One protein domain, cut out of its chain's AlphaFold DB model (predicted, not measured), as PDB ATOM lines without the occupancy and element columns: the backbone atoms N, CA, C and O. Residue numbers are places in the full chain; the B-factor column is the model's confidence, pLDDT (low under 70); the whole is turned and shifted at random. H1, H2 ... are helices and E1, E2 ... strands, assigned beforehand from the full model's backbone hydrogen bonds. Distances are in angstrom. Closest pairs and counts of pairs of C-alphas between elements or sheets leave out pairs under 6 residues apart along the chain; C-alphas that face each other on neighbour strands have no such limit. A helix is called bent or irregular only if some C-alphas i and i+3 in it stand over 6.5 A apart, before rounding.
ATOM      1  N   ASP A 784     102.588  72.223 112.925       82.31
ATOM      2  CA  ASP A 784     103.963  71.707 112.893       82.31
ATOM      3  C   ASP A 784     104.759  72.158 114.131       82.31
ATOM      4  O   ASP A 784     105.453  71.350 114.744       82.31
ATOM      5  N   ALA A 785     104.604  73.412 114.576       85.31
ATOM      6  CA  ALA A 785     105.233  73.901 115.807       85.31
ATOM      7  C   ALA A 785     104.617  73.274 117.074       85.31
ATOM      8  O   ALA A 785     105.348  72.788 117.937       85.31
ATOM      9  N   SER A 786     103.283  73.215 117.163       86.06
ATOM     10  CA  SER A 786     102.544  72.597 118.274       86.06
ATOM     11  C   SER A 786     102.888  71.116 118.469       86.06
ATOM     12  O   SER A 786     102.890  70.635 119.601       86.06
ATOM     13  N   LEU A 787     103.198  70.398 117.385       88.06
ATOM     14  CA  LEU A 787     103.655  69.007 117.418       88.06
ATOM     15  C   LEU A 787     105.174  68.879 117.641       88.06
ATOM     16  O   LEU A 787     105.620  67.946 118.304       88.06
ATOM     17  N   LYS A 788     105.996  69.820 117.161       88.75
ATOM     18  CA  LYS A 788     107.439  69.841 117.470       88.75
ATOM     19  C   LYS A 788     107.720  70.028 118.958       88.75
ATOM     20  O   LYS A 788     108.674  69.444 119.464       88.75
ATOM     21  N   GLU A 789     106.878  70.768 119.670       92.12
ATOM     22  CA  GLU A 789     107.003  70.961 121.118       92.12
ATOM     23  C   GLU A 789     106.939  69.660 121.932       92.12
ATOM     24  O   GLU A 789     107.570  69.585 122.985       92.12
ATOM     25  N   ILE A 790     106.248  68.610 121.463       93.94
ATOM     26  CA  ILE A 790     106.231  67.326 122.185       93.94
ATOM     27  C   ILE A 790     107.503  66.484 121.983       93.94
ATOM     28  O   ILE A 790     107.732  65.552 122.751       93.94
ATOM     29  N   LYS A 791     108.402  66.860 121.058       94.19
ATOM     30  CA  LYS A 791     109.718  66.205 120.896       94.19
ATOM     31  C   LYS A 791     110.591  66.293 122.159       94.19
ATOM     32  O   LYS A 791     111.485  65.470 122.335       94.19
ATOM     33  N   LYS A 792     110.336  67.247 123.068       95.12
ATOM     34  CA  LYS A 792     111.066  67.380 124.349       95.12
ATOM     35  C   LYS A 792     110.827  66.234 125.339       95.12
ATOM     36  O   LYS A 792     111.577  66.107 126.299       95.12
ATOM     37  N   TYR A 793     109.817  65.397 125.099       95.06
ATOM     38  CA  TYR A 793     109.498  64.216 125.909       95.06
ATOM     39  C   TYR A 793     110.162  62.924 125.395       95.06
ATOM     40  O   TYR A 793     109.773  61.835 125.812       95.06
ATOM     41  N   ASN A 794     111.137  63.041 124.481       93.19
ATOM     42  CA  ASN A 794     111.827  61.915 123.848       93.19
ATOM     43  C   ASN A 794     112.389  60.905 124.864       93.19
ATOM     44  O   ASN A 794     112.882  61.274 125.933       93.19
ATOM     45  N   GLY A 795     112.328  59.620 124.509       87.81
ATOM     46  CA  GLY A 795     112.987  58.554 125.259       87.81
ATOM     47  C   GLY A 795     112.188  58.027 126.451       87.81
ATOM     48  O   GLY A 795     112.783  57.440 127.353       87.81
ATOM     49  N   GLN A 796     110.878  58.282 126.513       91.31
ATOM     50  CA  GLN A 796     110.011  57.922 127.638       91.31
ATOM     51  C   GLN A 796     108.763  57.178 127.152       91.31
ATOM     52  O   GLN A 796     108.107  57.612 126.204       91.31
ATOM     53  N   LEU A 797     108.420  56.072 127.824       93.69
ATOM     54  CA  LEU A 797     107.221  55.287 127.527       93.69
ATOM     55  C   LEU A 797     105.966  56.135 127.748       93.69
ATOM     56  O   LEU A 797     105.850  56.815 128.772       93.69
ATOM     57  N   PHE A 798     105.025  56.086 126.808       95.88
ATOM     58  CA  PHE A 798     103.842  56.943 126.833       95.88
ATOM     59  C   PHE A 798     102.529  56.206 126.575       95.88
ATOM     60  O   PHE A 798     102.503  55.077 126.095       95.88
ATOM     61  N   MET A 799     101.433  56.898 126.871       96.38
ATOM     62  CA  MET A 799     100.066  56.566 126.479       96.38
ATOM     63  C   MET A 799      99.479  57.702 125.636       96.38
ATOM     64  O   MET A 799      99.889  58.858 125.773       96.38
ATOM     65  N   THR A 800      98.515  57.408 124.770       95.19
ATOM     66  CA  THR A 800      97.781  58.432 124.018       95.19
ATOM     67  C   THR A 800      96.385  57.954 123.609       95.19
ATOM     68  O   THR A 800      96.135  56.764 123.435       95.19
ATOM     69  N   ASN A 801      95.450  58.891 123.457       92.50
ATOM     70  CA  ASN A 801      94.075  58.622 123.020       92.50
ATOM     71  C   ASN A 801      93.932  58.459 121.492       92.50
ATOM     72  O   ASN A 801      92.855  58.102 121.021       92.50
ATOM     73  N   ILE A 802      94.987  58.749 120.725       90.50
ATOM     74  CA  ILE A 802      95.041  58.557 119.266       90.50
ATOM     75  C   ILE A 802      95.911  57.344 118.922       90.50
ATOM     76  O   ILE A 802      96.399  56.646 119.810       90.50
ATOM     77  N   ASN A 803      96.130  57.073 117.640       87.88
ATOM     78  CA  ASN A 803      97.058  56.026 117.238       87.88
ATOM     79  C   ASN A 803      98.527  56.404 117.535       87.88
ATOM     80  O   ASN A 803      98.927  57.567 117.431       87.88
ATOM     81  N   ILE A 804      99.344  55.404 117.875       91.06
ATOM     82  CA  ILE A 804     100.731  55.571 118.335       91.06
ATOM     83  C   ILE A 804     101.620  56.335 117.345       91.06
ATOM     84  O   ILE A 804     102.391  57.173 117.818       91.06
ATOM     85  N   PRO A 805     101.563  56.111 116.011       90.00
ATOM     86  CA  PRO A 805     102.588  56.612 115.101       90.00
ATOM     87  C   PRO A 805     102.857  58.104 115.165       90.00
ATOM     88  O   PRO A 805     104.014  58.508 115.166       90.00
ATOM     89  N   THR A 806     101.814  58.924 115.278       91.06
ATOM     90  CA  THR A 806     101.956  60.380 115.384       91.06
ATOM     91  C   THR A 806     102.842  60.776 116.564       91.06
ATOM     92  O   THR A 806     103.737  61.606 116.419       91.06
ATOM     93  N   VAL A 807     102.618  60.167 117.734       93.81
ATOM     94  CA  VAL A 807     103.393  60.454 118.946       93.81
ATOM     95  C   VAL A 807     104.753  59.766 118.884       93.81
ATOM     96  O   VAL A 807     105.762  60.418 119.125       93.81
ATOM     97  N   GLY A 808     104.806  58.493 118.483       93.56
ATOM     98  CA  GLY A 808     106.043  57.715 118.371       93.56
ATOM     99  C   GLY A 808     107.055  58.341 117.409       93.56
ATOM    100  O   GLY A 808     108.239  58.403 117.724       93.56
ATOM    101  N   PHE A 809     106.606  58.898 116.281       93.38
ATOM    102  CA  PHE A 809     107.465  59.587 115.313       93.38
ATOM    103  C   PHE A 809     108.101  60.865 115.887       93.38
ATOM    104  O   PHE A 809     109.255  61.181 115.594       93.38
ATOM    105  N   LEU A 810     107.365  61.596 116.730       93.31
ATOM    106  CA  LEU A 810     107.828  62.840 117.351       93.31
ATOM    107  C   LEU A 810     108.675  62.581 118.609       93.31
ATOM    108  O   LEU A 810     109.709  63.217 118.800       93.31
ATOM    109  N   VAL A 811     108.252  61.639 119.450       94.44
ATOM    110  CA  VAL A 811     108.878  61.276 120.732       94.44
ATOM    111  C   VAL A 811     110.007  60.246 120.551       94.44
ATOM    112  O   VAL A 811     110.840  60.094 121.435       94.44
ATOM    113  N   GLN A 812     110.089  59.573 119.401       92.31
ATOM    114  CA  GLN A 812     111.105  58.558 119.072       92.31
ATOM    115  C   GLN A 812     111.205  57.431 120.118       92.31
ATOM    116  O   GLN A 812     112.295  56.982 120.472       92.31
ATOM    117  N   TYR A 813     110.056  56.989 120.631       92.19
ATOM    118  CA  TYR A 813     109.966  55.949 121.655       92.19
ATOM    119  C   TYR A 813     108.670  55.133 121.499       92.19
ATOM    120  O   TYR A 813     107.701  55.659 120.944       92.19
ATOM    121  N   PRO A 814     108.610  53.866 121.954       92.00
ATOM    122  CA  PRO A 814     107.363  53.108 122.043       92.00
ATOM    123  C   PRO A 814     106.320  53.748 122.968       92.00
ATOM    124  O   PRO A 814     106.637  54.512 123.882       92.00
ATOM    125  N   GLY A 815     105.066  53.353 122.770       92.75
ATOM    126  CA  GLY A 815     103.941  53.751 123.605       92.75
ATOM    127  C   GLY A 815     102.703  52.893 123.371       92.75
ATOM    128  O   GLY A 815     102.708  51.988 122.535       92.75
ATOM    129  N   TYR A 816     101.651  53.218 124.113       92.06
ATOM    130  CA  TYR A 816     100.307  52.661 124.001       92.06
ATOM    131  C   TYR A 816      99.386  53.711 123.378       92.06
ATOM    132  O   TYR A 816      99.451  54.886 123.743       92.06
ATOM    133  N   GLY A 817      98.541  53.312 122.434       91.25
ATOM    134  CA  GLY A 817      97.618  54.204 121.738       91.25
ATOM    135  C   GLY A 817      96.188  53.704 121.800       91.25
ATOM    136  O   GLY A 817      95.915  52.590 122.246       91.25
ATOM    137  N   VAL A 818      95.265  54.549 121.343       89.19
ATOM    138  CA  VAL A 818      93.826  54.262 121.384       89.19
ATOM    139  C   VAL A 818      93.404  53.948 122.832       89.19
ATOM    140  O   VAL A 818      92.714  52.976 123.120       89.19
ATOM    141  N   CYS A 819      93.913  54.736 123.782       91.50
ATOM    142  CA  CYS A 819      93.635  54.565 125.203       91.50
ATOM    143  C   CYS A 819      92.256  55.129 125.571       91.50
ATOM    144  O   CYS A 819      92.024  56.337 125.479       91.50
ATOM    145  N   ASP A 820      91.361  54.242 126.006       90.56
ATOM    146  CA  ASP A 820      89.986  54.551 126.408       90.56
ATOM    147  C   ASP A 820      89.919  55.234 127.786       90.56
ATOM    148  O   ASP A 820      90.908  55.230 128.527       90.56
ATOM    149  N   PRO A 821      88.760  55.774 128.219       93.81
ATOM    150  CA  PRO A 821      88.620  56.370 129.545       93.81
ATOM    151  C   PRO A 821      88.909  55.372 130.666       93.81
ATOM    152  O   PRO A 821      89.311  55.791 131.741       93.81
ATOM    153  N   GLU A 822      88.737  54.068 130.428       93.94
ATOM    154  CA  GLU A 822      89.081  52.984 131.363       93.94
ATOM    155  C   GLU A 822      90.593  52.726 131.498       93.94
ATOM    156  O   GLU A 822      91.006  52.022 132.418       93.94
ATOM    157  N   SER A 823      91.427  53.297 130.619       95.06
ATOM    158  CA  SER A 823      92.894  53.244 130.745       95.06
ATOM    159  C   SER A 823      93.427  54.058 131.921       95.06
ATOM    160  O   SER A 823      94.560  53.844 132.351       95.06
ATOM    161  N   ILE A 824      92.592  54.940 132.474       97.19
ATOM    162  CA  ILE A 824      92.807  55.663 133.720       97.19
ATOM    163  C   ILE A 824      91.598  55.377 134.623       97.19
ATOM    164  O   ILE A 824      90.461  55.630 134.234       97.19
ATOM    165  N   SER A 825      91.796  54.845 135.827       96.06
ATOM    166  CA  SER A 825      90.692  54.698 136.791       96.06
ATOM    167  C   SER A 825      90.278  56.053 137.392       96.06
ATOM    168  O   SER A 825      91.013  57.039 137.315       96.06
ATOM    169  N   ASP A 826      89.138  56.108 138.087       95.44
ATOM    170  CA  ASP A 826      88.749  57.303 138.857       95.44
ATOM    171  C   ASP A 826      89.724  57.623 140.018       95.44
ATOM    172  O   ASP A 826      89.788  58.768 140.467       95.44
ATOM    173  N   SER A 827      90.529  56.643 140.460       95.50
ATOM    174  CA  SER A 827      91.626  56.788 141.439       95.50
ATOM    175  C   SER A 827      92.991  57.139 140.814       95.50
ATOM    176  O   SER A 827      94.013  57.190 141.513       95.50
ATOM    177  N   GLY A 828      93.047  57.350 139.495       95.62
ATOM    178  CA  GLY A 828      94.299  57.581 138.781       95.62
ATOM    179  C   GLY A 828      95.219  56.359 138.812       95.62
ATOM    180  O   GLY A 828      96.409  56.480 139.094       95.62
ATOM    181  N   GLU A 829      94.686  55.161 138.606       96.81
ATOM    182  CA  GLU A 829      95.483  53.974 138.295       96.81
ATOM    183  C   GLU A 829      95.564  53.804 136.780       96.81
ATOM    184  O   GLU A 829      94.564  53.939 136.074       96.81
ATOM    185  N   VAL A 830      96.770  53.531 136.281       96.38
ATOM    186  CA  VAL A 830      97.027  53.297 134.858       96.38
ATOM    187  C   VAL A 830      96.717  51.845 134.513       96.38
ATOM    188  O   VAL A 830      97.315  50.930 135.080       96.38
ATOM    189  N   ASN A 831      95.842  51.635 133.532       95.00
ATOM    190  CA  ASN A 831      95.505  50.325 132.993       95.00
ATOM    191  C   ASN A 831      95.811  50.248 131.486       95.00
ATOM    192  O   ASN A 831      94.960  50.521 130.641       95.00
ATOM    193  N   ILE A 832      97.029  49.817 131.149       91.50
ATOM    194  CA  ILE A 832      97.484  49.669 129.755       91.50
ATOM    195  C   ILE A 832      96.662  48.656 128.937       91.50
ATOM    196  O   ILE A 832      96.598  48.784 127.721       91.50
ATOM    197  N   SER A 833      95.962  47.704 129.576       86.88
ATOM    198  CA  SER A 833      95.092  46.734 128.874       86.88
ATOM    199  C   SER A 833      93.826  47.355 128.264       86.88
ATOM    200  O   SER A 833      93.061  46.674 127.584       86.88
ATOM    201  N   LYS A 834      93.596  48.650 128.510       89.81
ATOM    202  CA  LYS A 834      92.495  49.458 127.964       89.81
ATOM    203  C   LYS A 834      92.976  50.448 126.895       89.81
ATOM    204  O   LYS A 834      92.301  51.437 126.613       89.81
ATOM    205  N   CYS A 835      94.150  50.193 126.323       88.06
ATOM    206  CA  CYS A 835      94.638  50.839 125.113       88.06
ATOM    207  C   CYS A 835      94.508  49.860 123.942       88.06
ATOM    208  O   CYS A 835      94.973  48.726 124.026       88.06
ATOM    209  N   GLY A 836      93.838  50.284 122.869       79.31
ATOM    210  CA  GLY A 836      93.522  49.431 121.720       79.31
ATOM    211  C   GLY A 836      94.714  49.090 120.820       79.31
ATOM    212  O   GLY A 836      94.581  48.225 119.955       79.31
ATOM    213  N   THR A 837      95.863  49.753 120.988       80.06
ATOM    214  CA  THR A 837      97.100  49.448 120.256       80.06
ATOM    215  C   THR A 837      98.341  49.557 121.143       80.06
ATOM    216  O   THR A 837      98.469  50.481 121.948       80.06
ATOM    217  N   ASP A 838      99.300  48.650 120.946       76.50
ATOM    218  CA  ASP A 838     100.657  48.726 121.484       76.50
ATOM    219  C   ASP A 838     101.695  48.439 120.390       76.50
ATOM    220  O   ASP A 838     101.794  47.340 119.862       76.50
ATOM    221  N   PHE A 839     102.504  49.436 120.013       75.50
ATOM    222  CA  PHE A 839     103.533  49.273 118.967       75.50
ATOM    223  C   PHE A 839     104.839  48.785 119.589       75.50
ATOM    224  O   PHE A 839     105.913  49.370 119.439       75.50
ATOM    225  N   ILE A 840     104.682  47.719 120.372       74.38
ATOM    226  CA  ILE A 840     105.679  47.123 121.242       74.38
ATOM    227  C   ILE A 840     105.655  45.632 120.944       74.38
ATOM    228  O   ILE A 840     104.707  44.918 121.264       74.38
ATOM    229  N   LYS A 841     106.720  45.145 120.314       72.75
ATOM    230  CA  LYS A 841     106.916  43.717 120.087       72.75
ATOM    231  C   LYS A 841     106.954  43.015 121.450       72.75
ATOM    232  O   LYS A 841     107.740  43.402 122.309       72.75
ATOM    233  N   SER A 842     106.147  41.970 121.641       67.06
ATOM    234  CA  SER A 842     105.940  41.304 122.942       67.06
ATOM    235  C   SER A 842     107.211  40.734 123.599       67.06
ATOM    236  O   SER A 842     107.222  40.444 124.793       67.06
ATOM    237  N   THR A 843     108.307  40.611 122.846       64.12
ATOM    238  CA  THR A 843     109.638  40.235 123.346       64.12
ATOM    239  C   THR A 843     110.420  41.384 123.998       64.12
ATOM    240  O   THR A 843     111.425  41.116 124.659       64.12
ATOM    241  N   ASP A 844     109.995  42.648 123.860       71.88
ATOM    242  CA  ASP A 844     110.631  43.820 124.489       71.88
ATOM    243  C   ASP A 844     110.249  43.931 125.978       71.88
ATOM    244  O   ASP A 844     109.596  44.861 126.451       71.88
ATOM    245  N   THR A 845     110.673  42.924 126.742       72.81
ATOM    246  CA  THR A 845     110.459  42.809 128.194       72.81
ATOM    247  C   THR A 845     110.988  44.016 128.976       72.81
ATOM    248  O   THR A 845     110.455  44.349 130.035       72.81
ATOM    249  N   LYS A 846     112.002  44.717 128.447       77.06
ATOM    250  CA  LYS A 846     112.527  45.950 129.044       77.06
ATOM    251  C   LYS A 846     111.510  47.075 128.928       77.06
ATOM    252  O   LYS A 846     111.170  47.656 129.951       77.06
ATOM    253  N   THR A 847     110.982  47.344 127.737       80.19
ATOM    254  CA  THR A 847     109.925  48.349 127.569       80.19
ATOM    255  C   THR A 847     108.647  47.958 128.316       80.19
ATOM    256  O   THR A 847     108.107  48.789 129.039       80.19
ATOM    257  N   LEU A 848     108.210  46.696 128.249       80.06
ATOM    258  CA  LEU A 848     106.989  46.221 128.924       80.06
ATOM    259  C   LEU A 848     107.044  46.267 130.463       80.06
ATOM    260  O   LEU A 848     106.002  46.262 131.113       80.06
ATOM    261  N   SER A 849     108.240  46.303 131.062       85.12
ATOM    262  CA  SER A 849     108.414  46.451 132.519       85.12
ATOM    263  C   SER A 849     108.417  47.905 133.002       85.12
ATOM    264  O   SER A 849     108.326  48.154 134.206       85.12
ATOM    265  N   GLN A 850     108.513  48.875 132.090       89.94
ATOM    266  CA  GLN A 850     108.432  50.289 132.430       89.94
ATOM    267  C   GLN A 850     106.967  50.713 132.578       89.94
ATOM    268  O   GLN A 850     106.091  50.273 131.836       89.94
ATOM    269  N   LYS A 851     106.692  51.616 133.523       93.31
ATOM    270  CA  LYS A 851     105.398  52.307 133.573       93.31
ATOM    271  C   LYS A 851     105.403  53.464 132.567       93.31
ATOM    272  O   LYS A 851     106.422  54.153 132.474       93.31
ATOM    273  N   PRO A 852     104.303  53.709 131.831       95.69
ATOM    274  CA  PRO A 852     104.178  54.908 131.017       95.69
ATOM    275  C   PRO A 852     104.302  56.157 131.887       95.69
ATOM    276  O   PRO A 852     103.602  56.289 132.889       95.69
ATOM    277  N   ARG A 853     105.186  57.075 131.494       96.81
ATOM    278  CA  ARG A 853     105.421  58.330 132.209       96.81
ATOM    279  C   ARG A 853     104.490  59.443 131.751       96.81
ATOM    280  O   ARG A 853     104.099  60.269 132.564       96.81
ATOM    281  N   TYR A 854     104.149  59.490 130.467       98.00
ATOM    282  CA  TYR A 854     103.365  60.587 129.900       98.00
ATOM    283  C   TYR A 854     102.092  60.098 129.223       98.00
ATOM    284  O   TYR A 854     102.117  59.099 128.507       98.00
ATOM    285  N   PHE A 855     100.999  60.843 129.391       97.75
ATOM    286  CA  PHE A 855      99.800  60.706 128.569       97.75
ATOM    287  C   PHE A 855      99.687  61.901 127.618       97.75
ATOM    288  O   PHE A 855      99.533  63.036 128.068       97.75
ATOM    289  N   PHE A 856      99.728  61.648 126.309       96.75
ATOM    290  CA  PHE A 856      99.489  62.643 125.262       96.75
ATOM    291  C   PHE A 856      98.008  62.630 124.875       96.75
ATOM    292  O   PHE A 856      97.560  61.761 124.127       96.75
ATOM    293  N   TYR A 857      97.246  63.584 125.400       95.38
ATOM    294  CA  TYR A 857      95.829  63.758 125.105       95.38
ATOM    295  C   TYR A 857      95.638  64.763 123.964       95.38
ATOM    296  O   TYR A 857      95.960  65.941 124.113       95.38
ATOM    297  N   PHE A 858      95.086  64.317 122.839       92.69
ATOM    298  CA  PHE A 858      94.777  65.148 121.677       92.69
ATOM    299  C   PHE A 858      93.315  65.596 121.686       92.69
ATOM    300  O   PHE A 858      92.399  64.772 121.655       92.69
ATOM    301  N   THR A 859      93.108  66.912 121.667       88.25
ATOM    302  CA  THR A 859      91.797  67.571 121.804       88.25
ATOM    303  C   THR A 859      90.917  67.434 120.556       88.25
ATOM    304  O   THR A 859      89.692  67.489 120.650       88.25
ATOM    305  N   TYR A 860      91.526  67.240 119.382       82.44
ATOM    306  CA  TYR A 860      90.844  67.184 118.084       82.44
ATOM    307  C   TYR A 860      90.946  65.786 117.448       82.44
ATOM    308  O   TYR A 860      91.753  65.594 116.537       82.44
ATOM    309  N   PRO A 861      90.130  64.799 117.872       70.81
ATOM    310  CA  PRO A 861      90.193  63.435 117.333       70.81
ATOM    311  C   PRO A 861      89.913  63.369 115.822       70.81
ATOM    312  O   PRO A 861      90.402  62.480 115.141       70.81
ATOM    313  N   SER A 862      89.209  64.349 115.251       70.62
ATOM    314  CA  SER A 862      88.992  64.477 113.803       70.62
ATOM    315  C   SER A 862      90.257  64.767 112.974       70.62
ATOM    316  O   SER A 862      90.220  64.580 111.759       70.62
ATOM    317  N   LEU A 863      91.365  65.208 113.588       74.81
ATOM    318  CA  LEU A 863      92.685  65.297 112.934       74.81
ATOM    319  C   LEU A 863      93.452  63.971 112.955       74.81
ATOM    320  O   LEU A 863      94.384  63.792 112.173       74.81
ATOM    321  N   PHE A 864      93.055  63.055 113.838       76.00
ATOM    322  CA  PHE A 864      93.687  61.759 114.071       76.00
ATOM    323  C   PHE A 864      92.613  60.667 113.988       76.00
ATOM    324  O   PHE A 864      92.314  60.010 114.987       76.00
ATOM    325  N   PRO A 865      91.947  60.530 112.825       62.06
ATOM    326  CA  PRO A 865      90.735  59.732 112.712       62.06
ATOM    327  C   PRO A 865      91.012  58.220 112.760       62.06
ATOM    328  O   PRO A 865      90.068  57.434 112.735       62.06
ATOM    329  N   GLY A 866      92.272  57.781 112.832       60.34
ATOM    330  CA  GLY A 866      92.618  56.402 113.134       60.34
ATOM    331  C   GLY A 866      92.219  55.999 114.549       60.34
ATOM    332  O   GLY A 866      92.801  56.423 115.548       60.34
ATOM    333  N   PHE A 867      91.249  55.091 114.595       59.59
ATOM    334  CA  PHE A 867      91.009  54.124 115.668       59.59
ATOM    335  C   PHE A 867      90.611  54.630 117.055       59.59
ATOM    336  O   PHE A 867      90.220  53.791 117.854       59.59
ATOM    337  N   ALA A 868      90.610  55.933 117.353       60.31
ATOM    338  CA  ALA A 868      90.168  56.428 118.659       60.31
ATOM    339  C   ALA A 868      88.735  55.953 119.001       60.31
ATOM    340  O   ALA A 868      87.743  56.416 118.429       60.31
ATOM    341  N   SER A 869      88.617  55.048 119.977       65.56
ATOM    342  CA  SER A 869      87.363  54.413 120.419       65.56
ATOM    343  C   SER A 869      86.406  55.359 121.159       65.56
ATOM    344  O   SER A 869      85.274  54.973 121.449       65.56
ATOM    345  N   CYS A 870      86.829  56.613 121.369       73.94
ATOM    346  CA  CYS A 870      86.018  57.755 121.804       73.94
ATOM    347  C   CYS A 870      85.620  58.737 120.672       73.94
ATOM    348  O   CYS A 870      85.230  59.871 120.961       73.94
ATOM    349  N   MET A 871      85.749  58.394 119.384       68.25
ATOM    350  CA  MET A 871      85.361  59.327 118.314       68.25
ATOM    351  C   MET A 871      83.859  59.705 118.345       68.25
ATOM    352  O   MET A 871      82.992  58.859 118.574       68.25
ATOM    353  N   PRO A 872      83.497  60.961 118.019       66.81
ATOM    354  CA  PRO A 872      82.113  61.325 117.721       66.81
ATOM    355  C   PRO A 872      81.516  60.425 116.631       66.81
ATOM    356  O   PRO A 872      82.132  60.225 115.583       66.81
ATOM    357  N   SER A 873      80.291  59.936 116.837       64.06
ATOM    358  CA  SER A 873      79.570  59.072 115.882       64.06
ATOM    359  C   SER A 873      79.332  59.722 114.509       64.06
ATOM    360  O   SER A 873      79.048  59.033 113.534       64.06
ATOM    361  N   SER A 874      79.470  61.047 114.419       60.25
ATOM    362  CA  SER A 874      79.412  61.833 113.185       60.25
ATOM    363  C   SER A 874      80.745  61.951 112.432       60.25
ATOM    364  O   SER A 874      80.733  62.351 111.270       60.25
ATOM    365  N   THR A 875      81.886  61.648 113.062       56.00
ATOM    366  CA  THR A 875      83.223  61.844 112.456       56.00
ATOM    367  C   THR A 875      83.584  60.735 111.481       56.00
ATOM    368  O   THR A 875      84.111  61.007 110.404       56.00
ATOM    369  N   MET A 876      83.289  59.491 111.857       58.84
ATOM    370  CA  MET A 876      83.442  58.311 111.018       58.84
ATOM    371  C   MET A 876      82.311  57.329 111.292       58.84
ATOM    372  O   MET A 876      81.856  57.151 112.422       58.84
ATOM    373  N   ILE A 877      81.901  56.653 110.229       51.31
ATOM    374  CA  ILE A 877      81.095  55.442 110.286       51.31
ATOM    375  C   ILE A 877      81.797  54.430 111.207       51.31
ATOM    376  O   ILE A 877      82.964  54.113 110.996       51.31
ATOM    377  N   GLY A 878      81.104  53.958 112.247       53.75
ATOM    378  CA  GLY A 878      81.655  53.025 113.242       53.75
ATOM    379  C   GLY A 878      82.317  53.666 114.472       53.75
ATOM    380  O   GLY A 878      82.678  52.936 115.393       53.75
ATOM    381  N   ALA A 879      82.430  54.998 114.543       61.44
ATOM    382  CA  ALA A 879      82.955  55.701 115.715       61.44
ATOM    383  C   ALA A 879      82.111  55.459 116.987       61.44
ATOM    384  O   ALA A 879      80.878  55.518 116.954       61.44
ATOM    385  N   ARG A 880      82.784  55.191 118.117       57.06
ATOM    386  CA  ARG A 880      82.179  54.813 119.410       57.06
ATOM    387  C   ARG A 880      82.476  55.859 120.493       57.06
ATOM    388  O   ARG A 880      83.341  56.708 120.330       57.06
ATOM    389  N   GLY A 881      81.729  55.825 121.596       65.19
ATOM    390  CA  GLY A 881      81.981  56.643 122.794       65.19
ATOM    391  C   GLY A 881      81.543  58.113 122.720       65.19
ATOM    392  O   GLY A 881      81.011  58.636 123.698       65.19
ATOM    393  N   GLY A 882      81.694  58.786 121.578       72.00
ATOM    394  CA  GLY A 882      81.243  60.168 121.415       72.00
ATOM    395  C   GLY A 882      82.040  61.213 122.211       72.00
ATOM    396  O   GLY A 882      83.023  60.914 122.888       72.00
ATOM    397  N   ASN A 883      81.585  62.472 122.164       78.19
ATOM    398  CA  ASN A 883      82.247  63.592 122.853       78.19
ATOM    399  C   ASN A 883      82.413  63.366 124.366       78.19
ATOM    400  O   ASN A 883      83.355  63.887 124.960       78.19
ATOM    401  N   ASP A 884      81.511  62.618 124.999       87.19
ATOM    402  CA  ASP A 884      81.522  62.428 126.451       87.19
ATOM    403  C   ASP A 884      82.578  61.408 126.903       87.19
ATOM    404  O   ASP A 884      83.163  61.579 127.969       87.19
ATOM    405  N   CYS A 885      82.927  60.438 126.050       88.25
ATOM    406  CA  CYS A 885      84.072  59.541 126.242       88.25
ATOM    407  C   CYS A 885      85.388  60.341 126.303       88.25
ATOM    408  O   CYS A 885      86.144  60.228 127.268       88.25
ATOM    409  N   MET A 886      85.602  61.253 125.345       88.38
ATOM    410  CA  MET A 886      86.760  62.161 125.343       88.38
ATOM    411  C   MET A 886      86.805  63.063 126.588       88.38
ATOM    412  O   MET A 886      87.846  63.166 127.238       88.38
ATOM    413  N   LYS A 887      85.672  63.673 126.973       92.00
ATOM    414  CA  LYS A 887      85.583  64.499 128.193       92.00
ATOM    415  C   LYS A 887      85.892  63.701 129.461       92.00
ATOM    416  O   LYS A 887      86.570  64.227 130.338       92.00
ATOM    417  N   LEU A 888      85.401  62.463 129.573       93.81
ATOM    418  CA  LEU A 888      85.643  61.609 130.738       93.81
ATOM    419  C   LEU A 888      87.127  61.258 130.872       93.81
ATOM    420  O   LEU A 888      87.677  61.383 131.963       93.81
ATOM    421  N   LEU A 889      87.785  60.881 129.770       94.19
ATOM    422  CA  LEU A 889      89.227  60.629 129.761       94.19
ATOM    423  C   LEU A 889      90.020  61.885 130.154       94.19
ATOM    424  O   LEU A 889      90.884  61.804 131.023       94.19
ATOM    425  N   PHE A 890      89.693  63.050 129.580       95.56
ATOM    426  CA  PHE A 890      90.335  64.313 129.959       95.56
ATOM    427  C   PHE A 890      90.152  64.623 131.447       95.56
ATOM    428  O   PHE A 890      91.133  64.902 132.126       95.56
ATOM    429  N   LYS A 891      88.919  64.510 131.961       96.12
ATOM    430  CA  LYS A 891      88.596  64.726 133.376       96.12
ATOM    431  C   LYS A 891      89.405  63.794 134.280       96.12
ATOM    432  O   LYS A 891      90.025  64.243 135.233       96.12
ATOM    433  N   ARG A 892      89.456  62.495 133.970       96.75
ATOM    434  CA  ARG A 892      90.240  61.525 134.753       96.75
ATOM    435  C   ARG A 892      91.739  61.814 134.733       96.75
ATOM    436  O   ARG A 892      92.402  61.554 135.735       96.75
ATOM    437  N   LEU A 893      92.263  62.357 133.633       97.12
ATOM    438  CA  LEU A 893      93.648  62.816 133.551       97.12
ATOM    439  C   LEU A 893      93.873  64.079 134.398       97.12
ATOM    440  O   LEU A 893      94.779  64.085 135.229       97.12
ATOM    441  N   SER A 894      93.028  65.106 134.254       97.19
ATOM    442  CA  SER A 894      93.152  66.378 134.980       97.19
ATOM    443  C   SER A 894      92.902  66.272 136.483       97.19
ATOM    444  O   SER A 894      93.510  67.012 137.247       97.19
ATOM    445  N   ASP A 895      92.030  65.360 136.915       96.50
ATOM    446  CA  ASP A 895      91.675  65.174 138.328       96.50
ATOM    447  C   ASP A 895      92.745  64.402 139.121       96.50
ATOM    448  O   ASP A 895      92.699  64.383 140.353       96.50
ATOM    449  N   ASN A 896      93.663  63.711 138.432       97.56
ATOM    450  CA  ASN A 896      94.608  62.779 139.055       97.56
ATOM    451  C   ASN A 896      96.085  63.055 138.738       97.56
ATOM    452  O   ASN A 896      96.931  62.628 139.524       97.56
ATOM    453  N   TYR A 897      96.425  63.746 137.641       97.75
ATOM    454  CA  TYR A 897      97.812  63.909 137.186       97.75
ATOM    455  C   TYR A 897      98.155  65.341 136.782       97.75
ATOM    456  O   TYR A 897      97.354  66.055 136.179       97.75
ATOM    457  N   GLN A 898      99.396  65.745 137.046       97.50
ATOM    458  CA  GLN A 898      99.904  67.057 136.679       97.50
ATOM    459  C   GLN A 898      99.956  67.222 135.152       97.50
ATOM    460  O   GLN A 898     100.704  66.533 134.455       97.50
ATOM    461  N   GLN A 899      99.216  68.201 134.629       97.69
ATOM    462  CA  GLN A 899      99.348  68.663 133.249       97.69
ATOM    463  C   GLN A 899     100.665  69.447 133.108       97.69
ATOM    464  O   GLN A 899     100.769  70.599 133.528       97.69
ATOM    465  N   VAL A 900     101.695  68.811 132.549       97.38
ATOM    466  CA  VAL A 900     103.050  69.380 132.409       97.38
ATOM    467  C   VAL A 900     103.229  70.223 131.146       97.38
ATOM    468  O   VAL A 900     104.195  70.977 131.038       97.38
ATOM    469  N   TYR A 901     102.316  70.105 130.182       96.75
ATOM    470  CA  TYR A 901     102.265  70.958 128.997       96.75
ATOM    471  C   TYR A 901     100.865  70.961 128.393       96.75
ATOM    472  O   TYR A 901     100.133  69.974 128.467       96.75
ATOM    473  N   THR A 902     100.504  72.072 127.761       95.88
ATOM    474  CA  THR A 902      99.278  72.184 126.983       95.88
ATOM    475  C   THR A 902      99.465  73.158 125.830       95.88
ATOM    476  O   THR A 902     100.139  74.182 125.960       95.88
ATOM    477  N   ASN A 903      98.866  72.827 124.695       93.81
ATOM    478  CA  ASN A 903      98.567  73.753 123.619       93.81
ATOM    479  C   ASN A 903      97.174  73.426 123.057       93.81
ATOM    480  O   ASN A 903      96.485  72.528 123.538       93.81
ATOM    481  N   GLU A 904      96.754  74.155 122.028       88.25
ATOM    482  CA  GLU A 904      95.435  74.000 121.403       88.25
ATOM    483  C   GLU A 904      95.152  72.565 120.895       88.25
ATOM    484  O   GLU A 904      94.000  72.143 120.860       88.25
ATOM    485  N   ILE A 905      96.186  71.797 120.530       89.44
ATOM    486  CA  ILE A 905      96.075  70.467 119.905       89.44
ATOM    487  C   ILE A 905      96.274  69.334 120.913       89.44
ATOM    488  O   ILE A 905      95.548  68.338 120.853       89.44
ATOM    489  N   VAL A 906      97.265  69.461 121.802       94.31
ATOM    490  CA  VAL A 906      97.719  68.390 122.697       94.31
ATOM    491  C   VAL A 906      97.968  68.894 124.120       94.31
ATOM    492  O   VAL A 906      98.630  69.905 124.349       94.31
ATOM    493  N   SER A 907      97.458  68.136 125.088       96.56
ATOM    494  CA  SER A 907      97.787  68.221 126.510       96.56
ATOM    495  C   SER A 907      98.661  67.037 126.906       96.56
ATOM    496  O   SER A 907      98.398  65.911 126.489       96.56
ATOM    497  N   VAL A 908      99.689  67.277 127.717       97.69
ATOM    498  CA  VAL A 908     100.596  66.239 128.220       97.69
ATOM    499  C   VAL A 908     100.490  66.183 129.735       97.69
ATOM    500  O   VAL A 908     100.732  67.184 130.412       97.69
ATOM    501  N   PHE A 909     100.143  65.010 130.253       98.06
ATOM    502  CA  PHE A 909     100.035  64.729 131.683       98.06
ATOM    503  C   PHE A 909     101.197  63.833 132.123       98.06
ATOM    504  O   PHE A 909     101.499  62.863 131.428       98.06
ATOM    505  N   ASP A 910     101.847  64.142 133.247       97.94
ATOM    506  CA  ASP A 910     102.856  63.263 133.857       97.94
ATOM    507  C   ASP A 910     102.155  62.256 134.782       97.94
ATOM    508  O   ASP A 910     101.643  62.603 135.845       97.94
ATOM    509  N   LEU A 911     102.124  60.995 134.350       97.31
ATOM    510  CA  LEU A 911     101.477  59.870 135.025       97.31
ATOM    511  C   LEU A 911     102.202  59.438 136.313       97.31
ATOM    512  O   LEU A 911     101.670  58.632 137.077       97.31
ATOM    513  N   HIS A 912     103.402  59.963 136.580       96.12
ATOM    514  CA  HIS A 912     104.078  59.815 137.870       96.12
ATOM    515  C   HIS A 912     103.797  61.009 138.802       96.12
ATOM    516  O   HIS A 912     103.805  60.845 140.022       96.12
ATOM    517  N   GLY A 913     103.504  62.188 138.249       93.31
ATOM    518  CA  GLY A 913     103.109  63.390 138.986       93.31
ATOM    519  C   GLY A 913     101.643  63.369 139.418       93.31
ATOM    520  O   GLY A 913     100.845  64.156 138.906       93.31
ATOM    521  N   LYS A 914     101.266  62.478 140.346       93.25
ATOM    522  CA  LYS A 914      99.906  62.474 140.910       93.25
ATOM    523  C   LYS A 914      99.598  63.790 141.630       93.25
ATOM    524  O   LYS A 914     100.418  64.281 142.402       93.25
ATOM    525  N   ILE A 915      98.401  64.327 141.410       94.62
ATOM    526  CA  ILE A 915      97.910  65.493 142.149       94.62
ATOM    527  C   ILE A 915      97.489  65.030 143.545       94.62
ATOM    528  O   ILE A 915      96.575  64.217 143.688       94.62
TER     529      ILE A 915
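What this domain is: This is residues 784 to 915 of the 919 residues of an uncharacterized protein of Leptolinea sp (UniProt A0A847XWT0). One strongly twisted sheet of six strands makes the core, with helices over both faces: H1 and H2 cover one face and the longer H4 covers the other. The four-residue H3 lies off the sheet at one end of the long axis, and the unnamed stretch of residues 859 to 881 loops out toward the other end. The printed part has 132 residues with four named helices and six named strands, in the order H1 E1 H2 E2 E3 H3 E4 H4 E5 E6; the sheet runs E3 E2 E1 E4 E6 E5 and is mixed. The class is mixed, helices and strands, and the whole is compact, with a radius of gyration of the C-alphas of 13.6 A and spans of 39 by 31 by 30 A.

Where its parts are: H1, residues 784 to 793, begins at C-alpha 784 (103.963, 71.707, 112.893) and is 16.0 A long; it is neither bent nor irregular, but only just: C-alphas 789 and 792 are 6.3 A apart. E1 is residues 798 to 800, H2 residues 804 to 811, E2 residues 815 to 819, E3 residues 835 to 838 and H3 residues 845 to 848. E4, residues 854 to 858, is 12.7 A long. H4, residues 882 to 894, is 19.1 A long and begins at C-alpha 882 (81.243, 60.168, 121.415). E5, residues 897 to 902, is 13.2 A long. E6, residues 906 to 914, is 19.3 A long, bends by 75 degrees at residue 911 and ends at C-alpha 914 (99.906, 62.474, 140.910).

How they stand to each other: E1 and E4 are parallel, with N 799 and O 854 2.8 A apart, within hydrogen-bond range. E1, H2, E2 form a strand-helix-strand unit, two parallel neighbour strands with a helix between, and its crossover is right-handed; N 816 and O 798 are 2.8 A apart. The hairpin E2 and E3 is antiparallel, with N 817 and O 837 at 2.9 A. E4 and E6 are antiparallel, with N 857 and O 907 at 2.8 A, and so is the hairpin E5 and E6, with N 898 and O 913 at 2.8 A. E4, H4, E5 form a split strand-helix-strand unit, with E6 between its two strands, and its crossover is right-handed. H1 is over E6 at a height over the sheet of 9.9 A; H2, on the same face, is over E1 and only just over E2, with 3 of its C-alphas on E2. H1 and H2 touch, about perpendicular at 76 degrees, and their closest C-alphas, Lys 791 and Val 811, are 5.0 A apart. H4, on the opposite face, is over E4 at a height of 10.0 A. H3 is not on the sheet. O i to N i+4 pairs are within range in 2 of 6 for H1, beside 4 of 7 O i to N i+3 pairs, 3 of 4 for H2 and 8 of 9 for H4; H3 is too short for one.

The domain as a whole: The C-alphas farthest apart, Lys 846 and Ser 874, are 40.0 A apart. The printed part has no cut; the links E2 to E3 and E4 to H4 are long. The mean pLDDT of the printed part is 86.4, and it is under 70 at residues 842 to 843, 865 to 869 and 871 to 881.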